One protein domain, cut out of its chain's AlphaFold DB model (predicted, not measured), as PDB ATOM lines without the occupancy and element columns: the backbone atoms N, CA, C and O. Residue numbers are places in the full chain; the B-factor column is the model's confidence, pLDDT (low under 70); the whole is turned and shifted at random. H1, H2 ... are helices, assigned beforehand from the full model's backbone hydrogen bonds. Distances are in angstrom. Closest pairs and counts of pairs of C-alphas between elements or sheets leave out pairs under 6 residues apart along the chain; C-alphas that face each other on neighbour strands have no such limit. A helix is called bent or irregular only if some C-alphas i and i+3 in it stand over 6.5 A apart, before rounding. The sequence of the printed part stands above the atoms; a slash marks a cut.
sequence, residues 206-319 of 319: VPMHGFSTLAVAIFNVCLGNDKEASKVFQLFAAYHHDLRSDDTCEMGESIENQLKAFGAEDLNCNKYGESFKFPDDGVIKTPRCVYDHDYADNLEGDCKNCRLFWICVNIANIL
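This is residues 206 to 319 of the 319 residues of the protein "(rape) hypothetical protein" of Brassica napus (UniProt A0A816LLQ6). The longest helix, H3, and the last, H5, lie side by side, and a helical hairpin of H1 and H2 crosses this pair, with H1 reaching both of them and H2 beside H1. Between H3 and H5 the chain makes two long links, with the small helix H4 between them, well away from the middle. The printed part has 114 residues with five named helices, H1 to H5 in chain order, no named strand, and is all helix. It is compact, with a radius of gyration of the C-alphas of 13.2 A, and rounded, spanning 35 by 31 by 25 A.

H3, residues 246 to 261, measures 22.3 A from first to last C-alpha. H5 is residues 307 to 318, 16.6 A, ending with C-alpha 318 at (29.441, -11.818, 8.760). H1, residues 210 to 222, 18.4 A, begins with C-alpha 210 at (30.488, -25.666, 24.880). H2 is residues 226 to 239, 20.0 A. H4, residues 288 to 291, is neither bent nor irregular, but only just: C-alphas 288 and 291 are 6.4 A apart.

H1 is the hub, touching three helices. H3 and H5 touch at a shallow tilt of 8 degrees, the same way; their closest C-alphas, of Glu 256 and Ile 315, are 5.8 A apart. With residues 211 to 215 alone H1 touches H3, closest at C-alphas of Phe 211 and Met 251, 6.6 A, about perpendicular at 70.4 degrees, only just past steep. With residues 218 to 222 alone it touches H5, at a steep tilt of 67 degrees, closest at C-alphas of Cys 222 and Ala 316, 5.4 A. H1 and H2 form a hairpin, a shallow tilt of 15 degrees, opposite ways; the closest C-alphas, of Ala 217 and Ala 229, are 4.5 A apart. H4 touches no helix; it is only just apart from H5, closest 8.0 A. Every O i to N i+4 pair is within hydrogen-bond range in H1, H2, H3 and H5; H4 is too short for one.

The C-alphas farthest apart, of Asp 266 and Gly 282, are 37.5 A apart. The printed part has no cut. The links H3 to H4, 26 residues, and H4 to H5, 15 residues, are long. The mean pLDDT of the printed part is 85.3; residues 263 to 270 and 293 to 302 are under 70.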
ATOM      1  N   VAL A 206      38.046 -28.147  22.897       97.69
ATOM      2  CA  VAL A 206      37.074 -29.134  22.405       97.69
ATOM      3  C   VAL A 206      37.307 -30.513  23.054       97.69
ATOM      4  O   VAL A 206      38.446 -30.973  23.103       97.69
ATOM      5  N   PRO A 207      36.267 -31.219  23.554       97.69
ATOM      6  CA  PRO A 207      34.864 -30.816  23.639       97.69
ATOM      7  C   PRO A 207      34.495 -30.225  25.010       97.69
ATOM      8  O   PRO A 207      33.327 -30.141  25.344       97.69
ATOM      9  N   MET A 208      35.459 -29.864  25.859       97.12
ATOM     10  CA  MET A 208      35.204 -29.512  27.266       97.12
ATOM     11  C   MET A 208      34.557 -28.133  27.473       97.12
ATOM     12  O   MET A 208      34.048 -27.864  28.558       97.12
ATOM     13  N   HIS A 209      34.588 -27.250  26.475       97.19
ATOM     14  CA  HIS A 209      33.952 -25.931  26.519       97.19
ATOM     15  C   HIS A 209      32.890 -25.821  25.422       97.19
ATOM     16  O   HIS A 209      33.223 -25.882  24.234       97.19
ATOM     17  N   GLY A 210      31.622 -25.647  25.808       97.81
ATOM     18  CA  GLY A 210      30.488 -25.666  24.880       97.81
ATOM     19  C   GLY A 210      30.587 -24.604  23.788       97.81
ATOM     20  O   GLY A 210      30.523 -24.940  22.609       97.81
ATOM     21  N   PHE A 211      30.849 -23.349  24.163       97.56
ATOM     22  CA  PHE A 211      30.972 -22.238  23.214       97.56
ATOM     23  C   PHE A 211      32.099 -22.439  22.194       97.56
ATOM     24  O   PHE A 211      31.881 -22.275  20.999       97.56
ATOM     25  N   SER A 212      33.290 -22.865  22.634       98.19
ATOM     26  CA  SER A 212      34.393 -23.156  21.701       98.19
ATOM     27  C   SER A 212      34.073 -24.331  20.789       98.19
ATOM     28  O   SER A 212      34.400 -24.291  19.611       98.19
ATOM     29  N   THR A 213      33.425 -25.370  21.319       98.75
ATOM     30  CA  THR A 213      33.052 -26.552  20.534       98.75
ATOM     31  C   THR A 213      32.033 -26.191  19.458       98.75
ATOM     32  O   THR A 213      32.216 -26.556  18.297       98.75
ATOM     33  N   LEU A 214      31.006 -25.417  19.817       98.50
ATOM     34  CA  LEU A 214      30.008 -24.930  18.871       98.50
ATOM     35  C   LEU A 214      30.638 -24.002  17.823       98.50
ATOM     36  O   LEU A 214      30.418 -24.199  16.631       98.50
ATOM     37  N   ALA A 215      31.490 -23.060  18.241       97.81
ATOM     38  CA  ALA A 215      32.205 -22.168  17.329       97.81
ATOM     39  C   ALA A 215      33.090 -22.938  16.331       97.81
ATOM     40  O   ALA A 215      33.035 -22.663  15.136       97.81
ATOM     41  N   VAL A 216      33.846 -23.953  16.773       98.50
ATOM     42  CA  VAL A 216      34.663 -24.798  15.878       98.50
ATOM     43  C   VAL A 216      33.799 -25.566  14.876       98.50
ATOM     44  O   VAL A 216      34.184 -25.682  13.709       98.50
ATOM     45  N   ALA A 217      32.637 -26.077  15.291       98.31
ATOM     46  CA  ALA A 217      31.708 -26.737  14.375       98.31
ATOM     47  C   ALA A 217      31.209 -25.760  13.299       98.31
ATOM     48  O   ALA A 217      31.348 -26.042  12.109       98.31
ATOM     49  N   ILE A 218      30.722 -24.584  13.712       97.56
ATOM     50  CA  ILE A 218      30.234 -23.527  12.813       97.56
ATOM     51  C   ILE A 218      31.345 -23.059  11.863       97.56
ATOM     52  O   ILE A 218      31.133 -22.959  10.660       97.56
ATOM     53  N   PHE A 219      32.564 -22.847  12.356       96.88
ATOM     54  CA  PHE A 219      33.696 -22.438  11.524       96.88
ATOM     55  C   PHE A 219      34.050 -23.483  10.460       96.88
ATOM     56  O   PHE A 219      34.392 -23.123   9.331       96.88
ATOM     57  N   ASN A 220      33.920 -24.777  10.770       98.06
ATOM     58  CA  ASN A 220      34.065 -25.829   9.766       98.06
ATOM     59  C   ASN A 220      32.923 -25.823   8.739       98.06
ATOM     60  O   ASN A 220      33.195 -26.078   7.567       98.06
ATOM     61  N   VAL A 221      31.689 -25.482   9.135       97.00
ATOM     62  CA  VAL A 221      30.568 -25.269   8.197       97.00
ATOM     63  C   VAL A 221      30.889 -24.140   7.219       97.00
ATOM     64  O   VAL A 221      30.777 -24.335   6.009       97.00
ATOM     65  N   CYS A 222      31.343 -22.987   7.718       94.75
ATOM     66  CA  CYS A 222      31.708 -21.841   6.881       94.75
ATOM     67  C   CYS A 222      32.848 -22.185   5.905       94.75
ATOM     68  O   CYS A 222      32.821 -21.787   4.745       94.75
ATOM     69  N   LEU A 223      33.832 -22.981   6.341       95.25
ATOM     70  CA  LEU A 223      34.928 -23.462   5.490       95.25
ATOM     71  C   LEU A 223      34.524 -24.551   4.481       95.25
ATOM     72  O   LEU A 223      35.355 -24.944   3.662       95.25
ATOM     73  N   GLY A 224      33.299 -25.072   4.557       95.44
ATOM     74  CA  GLY A 224      32.833 -26.169   3.710       95.44
ATOM     75  C   GLY A 224      33.310 -27.556   4.137       95.44
ATOM     76  O   GLY A 224      33.117 -28.535   3.414       95.44
ATOM     77  N   ASN A 225      33.919 -27.665   5.318       96.69
ATOM     78  CA  ASN A 225      34.414 -28.909   5.903       96.69
ATOM     79  C   ASN A 225      33.272 -29.681   6.591       96.69
ATOM     80  O   ASN A 225      33.356 -30.012   7.775       96.69
ATOM     81  N   ASP A 226      32.205 -29.983   5.853       95.00
ATOM     82  CA  ASP A 226      30.975 -30.626   6.340       95.00
ATOM     83  C   ASP A 226      31.219 -31.886   7.188       95.00
ATOM     84  O   ASP A 226      30.614 -32.059   8.245       95.00
ATOM     85  N   LYS A 227      32.154 -32.748   6.778       95.69
ATOM     86  CA  LYS A 227      32.503 -33.964   7.532       95.69
ATOM     87  C   LYS A 227      33.116 -33.666   8.895       95.69
ATOM     88  O   LYS A 227      32.872 -34.412   9.840       95.69
ATOM     89  N   GLU A 228      33.945 -32.629   8.995       97.44
ATOM     90  CA  GLU A 228      34.566 -32.253  10.267       97.44
ATOM     91  C   GLU A 228      33.570 -31.503  11.146       97.44
ATOM     92  O   GLU A 228      33.421 -31.839  12.318       97.44
ATOM     93  N   ALA A 229      32.788 -30.592  10.557       97.56
ATOM     94  CA  ALA A 229      31.670 -29.947  11.236       97.56
ATOM     95  C   ALA A 229      30.714 -30.983  11.848       97.56
ATOM     96  O   ALA A 229      30.367 -30.875  13.022       97.56
ATOM     97  N   SER A 230      30.362 -32.036  11.101       97.44
ATOM     98  CA  SER A 230      29.509 -33.123  11.593       97.44
ATOM     99  C   SER A 230      30.078 -33.813  12.832       97.44
ATOM    100  O   SER A 230      29.369 -33.994  13.823       97.44
ATOM    101  N   LYS A 231      31.376 -34.153  12.825       97.75
ATOM    102  CA  LYS A 231      32.035 -34.759  13.992       97.75
ATOM    103  C   LYS A 231      31.997 -33.834  15.203       97.75
ATOM    104  O   LYS A 231      31.683 -34.286  16.302       97.75
ATOM    105  N   VAL A 232      32.305 -32.552  15.015       98.19
ATOM    106  CA  VAL A 232      32.358 -31.592  16.125       98.19
ATOM    107  C   VAL A 232      30.957 -31.301  16.668       98.19
ATOM    108  O   VAL A 232      30.790 -31.245  17.882       98.19
ATOM    109  N   PHE A 233      29.925 -31.222  15.825       98.00
ATOM    110  CA  PHE A 233      28.536 -31.123  16.286       98.00
ATOM    111  C   PHE A 233      28.083 -32.362  17.068       98.00
ATOM    112  O   PHE A 233      27.392 -32.228  18.074       98.00
ATOM    113  N   GLN A 234      28.488 -33.566  16.657       97.69
ATOM    114  CA  GLN A 234      28.211 -34.783  17.427       97.69
ATOM    115  C   GLN A 234      28.910 -34.759  18.792       97.69
ATOM    116  O   GLN A 234      28.306 -35.130  19.797       97.69
ATOM    117  N   LEU A 235      30.158 -34.278  18.849       97.88
ATOM    118  CA  LEU A 235      30.853 -34.050  20.118       97.88
ATOM    119  C   LEU A 235      30.129 -33.004  20.972       97.88
ATOM    120  O   LEU A 235      29.961 -33.215  22.167       97.88
ATOM    121  N   PHE A 236      29.659 -31.909  20.375       98.25
ATOM    122  CA  PHE A 236      28.877 -30.906  21.089       98.25
ATOM    123  C   PHE A 236      27.615 -31.520  21.708       98.25
ATOM    124  O   PHE A 236      27.405 -31.394  22.911       98.25
ATOM    125  N   ALA A 237      26.835 -32.254  20.910       96.81
ATOM    126  CA  ALA A 237      25.597 -32.891  21.350       96.81
ATOM    127  C   ALA A 237      25.811 -33.950  22.441       96.81
ATOM    128  O   ALA A 237      24.946 -34.152  23.290       96.81
ATOM    129  N   ALA A 238      26.963 -34.625  22.435       97.50
ATOM    130  CA  ALA A 238      27.296 -35.637  23.431       97.50
ATOM    131  C   ALA A 238      27.714 -35.051  24.793       97.50
ATOM    132  O   ALA A 238      27.518 -35.711  25.812       97.50
ATOM    133  N   TYR A 239      28.314 -33.855  24.818       97.69
ATOM    134  CA  TYR A 239      28.884 -33.258  26.036       97.69
ATOM    135  C   TYR A 239      28.085 -32.080  26.600       97.69
ATOM    136  O   TYR A 239      28.217 -31.794  27.788       97.69
ATOM    137  N   HIS A 240      27.289 -31.400  25.770       96.69
ATOM    138  CA  HIS A 240      26.592 -30.165  26.137       96.69
ATOM    139  C   HIS A 240      25.084 -30.300  25.913       96.69
ATOM    140  O   HIS A 240      24.398 -30.887  26.745       96.69
ATOM    141  N   HIS A 241      24.567 -29.786  24.796       95.31
ATOM    142  CA  HIS A 241      23.134 -29.646  24.545       95.31
ATOM    143  C   HIS A 241      22.733 -30.309  23.222       95.31
ATOM    144  O   HIS A 241      23.527 -30.382  22.284       95.31
ATOM    145  N   ASP A 242      21.479 -30.762  23.122       94.19
ATOM    146  CA  ASP A 242      20.910 -31.219  21.848       94.19
ATOM    147  C   ASP A 242      20.939 -30.086  20.812       94.19
ATOM    148  O   ASP A 242      20.590 -28.952  21.133       94.19
ATOM    149  N   LEU A 243      21.289 -30.385  19.559       92.62
ATOM    150  CA  LEU A 243      21.474 -29.371  18.510       92.62
ATOM    151  C   LEU A 243      20.211 -28.552  18.186       92.62
ATOM    152  O   LEU A 243      20.321 -27.498  17.564       92.62
ATOM    153  N   ARG A 244      19.019 -29.033  18.566       89.44
ATOM    154  CA  ARG A 244      17.726 -28.355  18.364       89.44
ATOM    155  C   ARG A 244      17.189 -27.707  19.643       89.44
ATOM    156  O   ARG A 244      16.043 -27.257  19.663       89.44
ATOM    157  N   SER A 245      17.969 -27.715  20.721       91.94
ATOM    158  CA  SER A 245      17.600 -27.065  21.979       91.94
ATOM    159  C   SER A 245      17.645 -25.542  21.857       91.94
ATOM    160  O   SER A 245      18.416 -24.988  21.069       91.94
ATOM    161  N   ASP A 246      16.842 -24.874  22.686       90.38
ATOM    162  CA  ASP A 246      16.884 -23.416  22.809       90.38
ATOM    163  C   ASP A 246      18.267 -22.966  23.310       90.38
ATOM    164  O   ASP A 246      18.843 -22.060  22.719       90.38
ATOM    165  N   ASP A 247      18.868 -23.696  24.262       93.56
ATOM    166  CA  ASP A 247      20.232 -23.447  24.760       93.56
ATOM    167  C   ASP A 247      21.269 -23.377  23.624       93.56
ATOM    168  O   ASP A 247      22.100 -22.473  23.577       93.56
ATOM    169  N   THR A 248      21.220 -24.312  22.664       94.62
ATOM    170  CA  THR A 248      22.155 -24.305  21.521       94.62
ATOM    171  C   THR A 248      21.935 -23.096  20.622       94.62
ATOM    172  O   THR A 248      22.898 -22.523  20.109       94.62
ATOM    173  N   CYS A 249      20.676 -22.700  20.432       91.31
ATOM    174  CA  CYS A 249      20.336 -21.532  19.630       91.31
ATOM    175  C   CYS A 249      20.822 -20.244  20.307       91.31
ATOM    176  O   CYS A 249      21.482 -19.439  19.658       91.31
ATOM    177  N   GLU A 250      20.588 -20.090  21.612       92.94
ATOM    178  CA  GLU A 250      21.067 -18.949  22.402       92.94
ATOM    179  C   GLU A 250      22.601 -18.856  22.396       92.94
ATOM    180  O   GLU A 250      23.169 -17.777  22.218       92.94
ATOM    181  N   MET A 251      23.296 -19.993  22.520       95.50
ATOM    182  CA  MET A 251      24.755 -20.037  22.401       95.50
ATOM    183  C   MET A 251      25.231 -19.607  21.009       95.50
ATOM    184  O   MET A 251      26.191 -18.845  20.895       95.50
ATOM    185  N   GLY A 252      24.568 -20.082  19.953       94.75
ATOM    186  CA  GLY A 252      24.882 -19.715  18.574       94.75
ATOM    187  C   GLY A 252      24.673 -18.223  18.292       94.75
ATOM    188  O   GLY A 252      25.551 -17.575  17.725       94.75
ATOM    189  N   GLU A 253      23.564 -17.653  18.762       91.50
ATOM    190  CA  GLU A 253      23.266 -16.217  18.665       91.50
ATOM    191  C   GLU A 253      24.260 -15.369  19.464       91.50
ATOM    192  O   GLU A 253      24.669 -14.293  19.027       91.50
ATOM    193  N   SER A 254      24.704 -15.857  20.623       92.19
ATOM    194  CA  SER A 254      25.751 -15.198  21.404       92.19
ATOM    195  C   SER A 254      27.085 -15.153  20.648       92.19
ATOM    196  O   SER A 254      27.713 -14.093  20.606       92.19
ATOM    197  N   ILE A 255      27.483 -16.247  19.982       93.25
ATOM    198  CA  ILE A 255      28.673 -16.278  19.111       93.25
ATOM    199  C   ILE A 255      28.521 -15.268  17.965       93.25
ATOM    200  O   ILE A 255      29.437 -14.482  17.715       93.25
ATOM    201  N   GLU A 256      27.366 -15.257  17.294       90.19
ATOM    202  CA  GLU A 256      27.066 -14.313  16.210       90.19
ATOM    203  C   GLU A 256      27.230 -12.856  16.677       90.19
ATOM    204  O   GLU A 256      27.928 -12.061  16.045       90.19
ATOM    205  N   ASN A 257      26.640 -12.512  17.824       87.50
ATOM    206  CA  ASN A 257      26.712 -11.169  18.396       87.50
ATOM    207  C   ASN A 257      28.135 -10.775  18.817       87.50
ATOM    208  O   ASN A 257      28.539  -9.629  18.617       87.50
ATOM    209  N   GLN A 258      28.917 -11.709  19.362       88.00
ATOM    210  CA  GLN A 258      30.313 -11.462  19.734       88.00
ATOM    211  C   GLN A 258      31.201 -11.227  18.510       88.00
ATOM    212  O   GLN A 258      32.030 -10.320  18.526       88.00
ATOM    213  N   LEU A 259      30.999 -11.982  17.427       87.19
ATOM    214  CA  LEU A 259      31.714 -11.762  16.168       87.19
ATOM    215  C   LEU A 259      31.422 -10.370  15.589       87.19
ATOM    216  O   LEU A 259      32.364  -9.662  15.226       87.19
ATOM    217  N   LYS A 260      30.152  -9.933  15.590       82.69
ATOM    218  CA  LYS A 260      29.774  -8.555  15.215       82.69
ATOM    219  C   LYS A 260      30.510  -7.531  16.086       82.69
ATOM    220  O   LYS A 260      31.247  -6.692  15.568       82.69
ATOM    221  N   ALA A 261      30.417  -7.675  17.411       79.88
ATOM    222  CA  ALA A 261      31.042  -6.768  18.375       79.88
ATOM    223  C   ALA A 261      32.580  -6.724  18.285       79.88
ATOM    224  O   ALA A 261      33.201  -5.709  18.611       79.88
ATOM    225  N   PHE A 262      33.237  -7.792  17.828       80.31
ATOM    226  CA  PHE A 262      34.687  -7.830  17.609       80.31
ATOM    227  C   PHE A 262      35.152  -7.154  16.314       80.31
ATOM    228  O   PHE A 262      36.351  -7.126  16.038       80.31
ATOM    229  N   GLY A 263      34.251  -6.468  15.609       67.12
ATOM    230  CA  GLY A 263      34.597  -5.679  14.430       67.12
ATOM    231  C   GLY A 263      34.487  -6.469  13.135       67.12
ATOM    232  O   GLY A 263      35.100  -6.087  12.144       67.12
ATOM    233  N   ALA A 264      33.671  -7.526  13.111       56.28
ATOM    234  CA  ALA A 264      33.167  -8.047  11.845       56.28
ATOM    235  C   ALA A 264      32.166  -7.078  11.169       56.28
ATOM    236  O   ALA A 264      31.701  -7.340  10.070       56.28
ATOM    237  N   GLU A 265      31.850  -5.928  11.777       47.41
ATOM    238  CA  GLU A 265      31.003  -4.885  11.177       47.41
ATOM    239  C   GLU A 265      31.605  -4.225   9.919       47.41
ATOM    240  O   GLU A 265      30.846  -3.746   9.079       47.41
ATOM    241  N   ASP A 266      32.928  -4.283   9.705       48.62
ATOM    242  CA  ASP A 266      33.542  -3.905   8.415       48.62
ATOM    243  C   ASP A 266      33.363  -4.995   7.327       48.62
ATOM    244  O   ASP A 266      33.796  -4.830   6.183       48.62
ATOM    245  N   LEU A 267      32.735  -6.127   7.662       49.72
ATOM    246  CA  LEU A 267      32.686  -7.343   6.857       49.72
ATOM    247  C   LEU A 267      31.243  -7.834   6.695       49.72
ATOM    248  O   LEU A 267      30.826  -8.849   7.231       49.72
ATOM    249  N   ASN A 268      30.494  -7.167   5.821       52.50
ATOM    250  CA  ASN A 268      29.512  -7.872   4.994       52.50
ATOM    251  C   ASN A 268      30.226  -8.384   3.730       52.50
ATOM    252  O   ASN A 268      29.878  -8.029   2.603       52.50
ATOM    253  N   CYS A 269      31.343  -9.091   3.919       60.09
ATOM    254  CA  CYS A 269      32.206  -9.518   2.823       60.09
ATOM    255  C   CYS A 269      31.730 -10.832   2.195       60.09
ATOM    256  O   CYS A 269      32.211 -11.167   1.110       60.09
ATOM    257  N   ASN A 270      30.796 -11.544   2.852       68.06
ATOM    258  CA  ASN A 270      30.263 -12.839   2.429       68.06
ATOM    259  C   ASN A 270      31.381 -13.795   1.977       68.06
ATOM    260  O   ASN A 270      31.262 -14.507   0.975       68.06
ATOM    261  N   LYS A 271      32.527 -13.757   2.668       74.00
ATOM    262  CA  LYS A 271      33.755 -14.399   2.192       74.00
ATOM    263  C   LYS A 271      33.607 -15.911   2.184       74.00
ATOM    264  O   LYS A 271      34.239 -16.587   1.373       74.00
ATOM    265  N   TYR A 272      32.787 -16.429   3.090       80.75
ATOM    266  CA  TYR A 272      32.565 -17.857   3.249       80.75
ATOM    267  C   TYR A 272      31.203 -18.331   2.736       80.75
ATOM    268  O   TYR A 272      30.932 -19.526   2.820       80.75
ATOM    269  N   GLY A 273      30.370 -17.459   2.155       78.38
ATOM    270  CA  GLY A 273      29.079 -17.865   1.588       78.38
ATOM    271  C   GLY A 273      29.215 -18.889   0.464       78.38
ATOM    272  O   GLY A 273      28.438 -19.836   0.395       78.38
ATOM    273  N   GLU A 274      30.243 -18.759  -0.384       83.12
ATOM    274  CA  GLU A 274      30.505 -19.721  -1.466       83.12
ATOM    275  C   GLU A 274      31.023 -21.075  -0.961       83.12
ATOM    276  O   GLU A 274      30.738 -22.112  -1.559       83.12
ATOM    277  N   SER A 275      31.805 -21.079   0.125       89.69
ATOM    278  CA  SER A 275      32.343 -22.307   0.718       89.69
ATOM    279  C   SER A 275      31.392 -22.954   1.719       89.69
ATOM    280  O   SER A 275      31.615 -24.104   2.087       89.69
ATOM    281  N   PHE A 276      30.351 -22.245   2.156       93.31
ATOM    282  CA  PHE A 276      29.416 -22.703   3.169       93.31
ATOM    283  C   PHE A 276      28.838 -24.076   2.825       93.31
ATOM    284  O   PHE A 276      28.240 -24.287   1.767       93.31
ATOM    285  N   LYS A 277      28.979 -25.023   3.756       94.44
ATOM    286  CA  LYS A 277      28.401 -26.357   3.608       94.44
ATOM    287  C   LYS A 277      27.951 -26.913   4.948       94.44
ATOM    288  O   LYS A 277      28.759 -27.406   5.738       94.44
ATOM    289  N   PHE A 278      26.645 -26.856   5.190       94.19
ATOM    290  CA  PHE A 278      26.051 -27.495   6.359       94.19
ATOM    291  C   PHE A 278      26.103 -29.028   6.217       94.19
ATOM    292  O   PHE A 278      25.908 -29.535   5.109       94.19
ATOM    293  N   PRO A 279      26.376 -29.782   7.300       94.50
ATOM    294  CA  PRO A 279      26.381 -31.235   7.250       94.50
ATOM    295  C   PRO A 279      25.047 -31.812   6.772       94.50
ATOM    296  O   PRO A 279      23.991 -31.533   7.341       94.50
ATOM    297  N   ASP A 280      25.123 -32.657   5.747       91.25
ATOM    298  CA  ASP A 280      24.010 -33.478   5.275       91.25
ATOM    299  C   ASP A 280      24.488 -34.921   5.085       91.25
ATOM    300  O   ASP A 280      24.867 -35.361   3.998       91.25
ATOM    301  N   ASP A 281      24.561 -35.641   6.198       89.81
ATOM    302  CA  ASP A 281      25.034 -37.012   6.288       89.81
ATOM    303  C   ASP A 281      24.038 -37.926   7.030       89.81
ATOM    304  O   ASP A 281      22.858 -37.618   7.233       89.81
ATOM    305  N   GLY A 282      24.482 -39.139   7.368       83.25
ATOM    306  CA  GLY A 282      23.647 -40.126   8.055       83.25
ATOM    307  C   GLY A 282      23.261 -39.741   9.489       83.25
ATOM    308  O   GLY A 282      22.359 -40.370  10.040       83.25
ATOM    309  N   VAL A 283      23.922 -38.743  10.080       85.06
ATOM    310  CA  VAL A 283      23.797 -38.348  11.488       85.06
ATOM    311  C   VAL A 283      23.196 -36.951  11.620       85.06
ATOM    312  O   VAL A 283      22.206 -36.775  12.330       85.06
ATOM    313  N   ILE A 284      23.753 -35.970  10.912       87.75
ATOM    314  CA  ILE A 284      23.254 -34.595  10.863       87.75
ATOM    315  C   ILE A 284      22.726 -34.345   9.464       87.75
ATOM    316  O   ILE A 284      23.432 -34.559   8.487       87.75
ATOM    317  N   LYS A 285      21.477 -33.898   9.377       86.62
ATOM    318  CA  LYS A 285      20.819 -33.619   8.102       86.62
ATOM    319  C   LYS A 285      20.504 -32.152   7.989       86.62
ATOM    320  O   LYS A 285      20.037 -31.554   8.963       86.62
ATOM    321  N   THR A 286      20.642 -31.631   6.776       85.69
ATOM    322  CA  THR A 286      20.116 -30.308   6.465       85.69
ATOM    323  C   THR A 286      18.600 -30.328   6.696       85.69
ATOM    324  O   THR A 286      17.900 -31.201   6.163       85.69
ATOM    325  N   PRO A 287      18.058 -29.425   7.531       85.31
ATOM    326  CA  PRO A 287      16.635 -29.425   7.833       85.31
ATOM    327  C   PRO A 287      15.823 -29.108   6.575       85.31
ATOM    328  O   PRO A 287      16.046 -28.097   5.920       85.31
ATOM    329  N   ARG A 288      14.848 -29.958   6.233       83.25
ATOM    330  CA  ARG A 288      14.037 -29.776   5.011       83.25
ATOM    331  C   ARG A 288      13.235 -28.477   5.011       83.25
ATOM    332  O   ARG A 288      13.058 -27.885   3.957       83.25
ATOM    333  N   CYS A 289      12.802 -28.034   6.190       84.31
ATOM    334  CA  CYS A 289      12.044 -26.799   6.365       84.31
ATOM    335  C   CYS A 289      12.853 -25.529   6.058       84.31
ATOM    336  O   CYS A 289      12.275 -24.455   6.046       84.31
ATOM    337  N   VAL A 290      14.166 -25.623   5.793       80.44
ATOM    338  CA  VAL A 290      14.973 -24.476   5.336       80.44
ATOM    339  C   VAL A 290      14.452 -23.912   4.011       80.44
ATOM    340  O   VAL A 290      14.559 -22.717   3.789       80.44
ATOM    341  N   TYR A 291      13.874 -24.742   3.137       74.56
ATOM    342  CA  TYR A 291      13.309 -24.268   1.865       74.56
ATOM    343  C   TYR A 291      11.930 -23.618   2.012       74.56
ATOM    344  O   TYR A 291      11.479 -22.951   1.086       74.56
ATOM    345  N   ASP A 292      11.274 -23.838   3.152       70.38
ATOM    346  CA  ASP A 292       9.927 -23.343   3.438       70.38
ATOM    347  C   ASP A 292       9.943 -22.116   4.366       70.38
ATOM    348  O   ASP A 292       8.927 -21.440   4.470       70.38
ATOM    349  N   HIS A 293      11.069 -21.836   5.033       69.06
ATOM    350  CA  HIS A 293      11.241 -20.707   5.952       69.06
ATOM    351  C   HIS A 293      12.338 -19.782   5.432       69.06
ATOM    352  O   HIS A 293      13.491 -20.203   5.347       69.06
ATOM    353  N   ASP A 294      12.003 -18.528   5.132       59.34
ATOM    354  CA  ASP A 294      12.986 -17.509   4.759       59.34
ATOM    355  C   ASP A 294      13.275 -16.637   5.990       59.34
ATOM    356  O   ASP A 294      12.407 -15.918   6.481       59.34
ATOM    357  N   TYR A 295      14.490 -16.714   6.540       56.09
ATOM    358  CA  TYR A 295      14.848 -16.047   7.808       56.09
ATOM    359  C   TYR A 295      14.924 -14.507   7.685       56.09
ATOM    360  O   TYR A 295      15.215 -13.816   8.660       56.09
ATOM    361  N   ALA A 296      14.695 -13.961   6.483       52.94
ATOM    362  CA  ALA A 296      14.822 -12.541   6.162       52.94
ATOM    363  C   ALA A 296      13.698 -11.660   6.739       52.94
ATOM    364  O   ALA A 296      13.928 -10.473   6.974       52.94
ATOM    365  N   ASP A 297      12.522 -12.225   7.025       44.34
ATOM    366  CA  ASP A 297      11.424 -11.509   7.668       44.34
ATOM    367  C   ASP A 297      11.249 -12.024   9.100       44.34
ATOM    368  O   ASP A 297      11.056 -13.212   9.336       44.34
ATOM    369  N   ASN A 298      11.329 -11.107  10.068       43.97
ATOM    370  CA  ASN A 298      11.332 -11.307  11.528       43.97
ATOM    371  C   ASN A 298      10.057 -11.968  12.125       43.97
ATOM    372  O   ASN A 298       9.639 -11.628  13.232       43.97
ATOM    373  N   LEU A 299       9.404 -12.878  11.403       43.38
ATOM    374  CA  LEU A 299       8.186 -13.588  11.787       43.38
ATOM    375  C   LEU A 299       8.320 -15.130  11.748       43.38
ATOM    376  O   LEU A 299       7.394 -15.798  12.196       43.38
ATOM    377  N   GLU A 300       9.452 -15.708  11.311       45.88
ATOM    378  CA  GLU A 300       9.633 -17.179  11.179       45.88
ATOM    379  C   GLU A 300      10.919 -17.754  11.829       45.88
ATOM    380  O   GLU A 300      11.384 -18.844  11.493       45.88
ATOM    381  N   GLY A 301      11.487 -17.067  12.828       50.84
ATOM    382  CA  GLY A 301      12.670 -17.527  13.586       50.84
ATOM    383  C   GLY A 301      12.424 -18.662  14.598       50.84
ATOM    384  O   GLY A 301      13.367 -19.160  15.214       50.84
ATOM    385  N   ASP A 302      11.178 -19.110  14.769       60.28
ATOM    386  CA  ASP A 302      10.782 -20.050  15.831       60.28
ATOM    387  C   ASP A 302      11.004 -21.528  15.483       60.28
ATOM    388  O   ASP A 302      10.859 -22.413  16.336       60.28
ATOM    389  N   CYS A 303      11.350 -21.846  14.231       76.69
ATOM    390  CA  CYS A 303      11.549 -23.237  13.855       76.69
ATOM    391  C   CYS A 303      12.870 -23.775  14.420       76.69
ATOM    392  O   CYS A 303      13.926 -23.729  13.782       76.69
ATOM    393  N   LYS A 304      12.778 -24.403  15.597       77.25
ATOM    394  CA  LYS A 304      13.892 -25.075  16.290       77.25
ATOM    395  C   LYS A 304      14.649 -26.078  15.413       77.25
ATOM    396  O   LYS A 304      15.809 -26.380  15.669       77.25
ATOM    397  N   ASN A 305      14.010 -26.590  14.360       82.56
ATOM    398  CA  ASN A 305      14.632 -27.540  13.445       82.56
ATOM    399  C   ASN A 305      15.634 -26.899  12.478       82.56
ATOM    400  O   ASN A 305      16.583 -27.584  12.116       82.56
ATOM    401  N   CYS A 306      15.445 -25.641  12.057       87.06
ATOM    402  CA  CYS A 306      16.346 -24.950  11.121       87.06
ATOM    403  C   CYS A 306      17.092 -23.756  11.718       87.06
ATOM    404  O   CYS A 306      17.960 -23.201  11.052       87.06
ATOM    405  N   ARG A 307      16.823 -23.382  12.973       88.31
ATOM    406  CA  ARG A 307      17.462 -22.228  13.617       88.31
ATOM    407  C   ARG A 307      18.990 -22.326  13.659       88.31
ATOM    408  O   ARG A 307      19.659 -21.389  13.244       88.31
ATOM    409  N   LEU A 308      19.555 -23.480  14.034       91.81
ATOM    410  CA  LEU A 308      21.014 -23.679  14.008       91.81
ATOM    411  C   LEU A 308      21.609 -23.524  12.596       91.81
ATOM    412  O   LEU A 308      22.697 -22.971  12.449       91.81
ATOM    413  N   PHE A 309      20.902 -23.984  11.558       92.50
ATOM    414  CA  PHE A 309      21.330 -23.797  10.170       92.50
ATOM    415  C   PHE A 309      21.417 -22.304   9.830       92.50
ATOM    416  O   PHE A 309      22.449 -21.853   9.335       92.50
ATOM    417  N   TRP A 310      20.378 -21.531  10.157       89.75
ATOM    418  CA  TRP A 310      20.338 -20.093   9.890       89.75
ATOM    419  C   TRP A 310      21.383 -19.307  10.684       89.75
ATOM    420  O   TRP A 310      22.031 -18.435  10.116       89.75
ATOM    421  N   ILE A 311      21.649 -19.682  11.938       91.62
ATOM    422  CA  ILE A 311      22.772 -19.132  12.714       91.62
ATOM    423  C   ILE A 311      24.102 -19.351  11.975       91.62
ATOM    424  O   ILE A 311      24.910 -18.431  11.857       91.62
ATOM    425  N   CYS A 312      24.335 -20.554  11.435       93.50
ATOM    426  CA  CYS A 312      25.553 -20.826  10.667       93.50
ATOM    427  C   CYS A 312      25.634 -19.956   9.403       93.50
ATOM    428  O   CYS A 312      26.711 -19.455   9.088       93.50
ATOM    429  N   VAL A 313      24.517 -19.771   8.687       90.38
ATOM    430  CA  VAL A 313      24.445 -18.902   7.498       90.38
ATOM    431  C   VAL A 313      24.765 -17.453   7.865       90.38
ATOM    432  O   VAL A 313      25.594 -16.826   7.212       90.38
ATOM    433  N   ASN A 314      24.172 -16.928   8.939       88.25
ATOM    434  CA  ASN A 314      24.418 -15.560   9.391       88.25
ATOM    435  C   ASN A 314      25.888 -15.344   9.746       88.25
ATOM    436  O   ASN A 314      26.496 -14.378   9.292       88.25
ATOM    437  N   ILE A 315      26.483 -16.274  10.496       90.19
ATOM    438  CA  ILE A 315      27.908 -16.220  10.834       90.19
ATOM    439  C   ILE A 315      28.778 -16.288   9.571       90.19
ATOM    440  O   ILE A 315      29.766 -15.567   9.488       90.19
ATOM    441  N   ALA A 316      28.418 -17.097   8.572       89.25
ATOM    442  CA  ALA A 316      29.139 -17.144   7.300       89.25
ATOM    443  C   ALA A 316      29.040 -15.835   6.499       89.25
ATOM    444  O   ALA A 316      29.996 -15.481   5.819       89.25
ATOM    445  N   ASN A 317      27.916 -15.119   6.592       84.62
ATOM    446  CA  ASN A 317      27.724 -13.827   5.928       84.62
ATOM    447  C   ASN A 317      28.519 -12.694   6.606       84.62
ATOM    448  O   ASN A 317      28.989 -11.783   5.925       84.62
ATOM    449  N   ILE A 318      28.668 -12.764   7.934       83.12
ATOM    450  CA  ILE A 318      29.441 -11.818   8.760       83.12
ATOM    451  C   ILE A 318      30.963 -11.984   8.566       83.12
ATOM    452  O   ILE A 318      31.732 -11.072   8.864       83.12
ATOM    453  N   LEU A 319      31.424 -13.156   8.118       82.62
ATOM    454  CA  LEU A 319      32.846 -13.519   8.040       82.62
ATOM    455  C   LEU A 319      33.390 -13.563   6.607       82.62
ATOM    456  O   LEU A 319      34.617 -13.330   6.472       82.62
TER     457      LEU A 319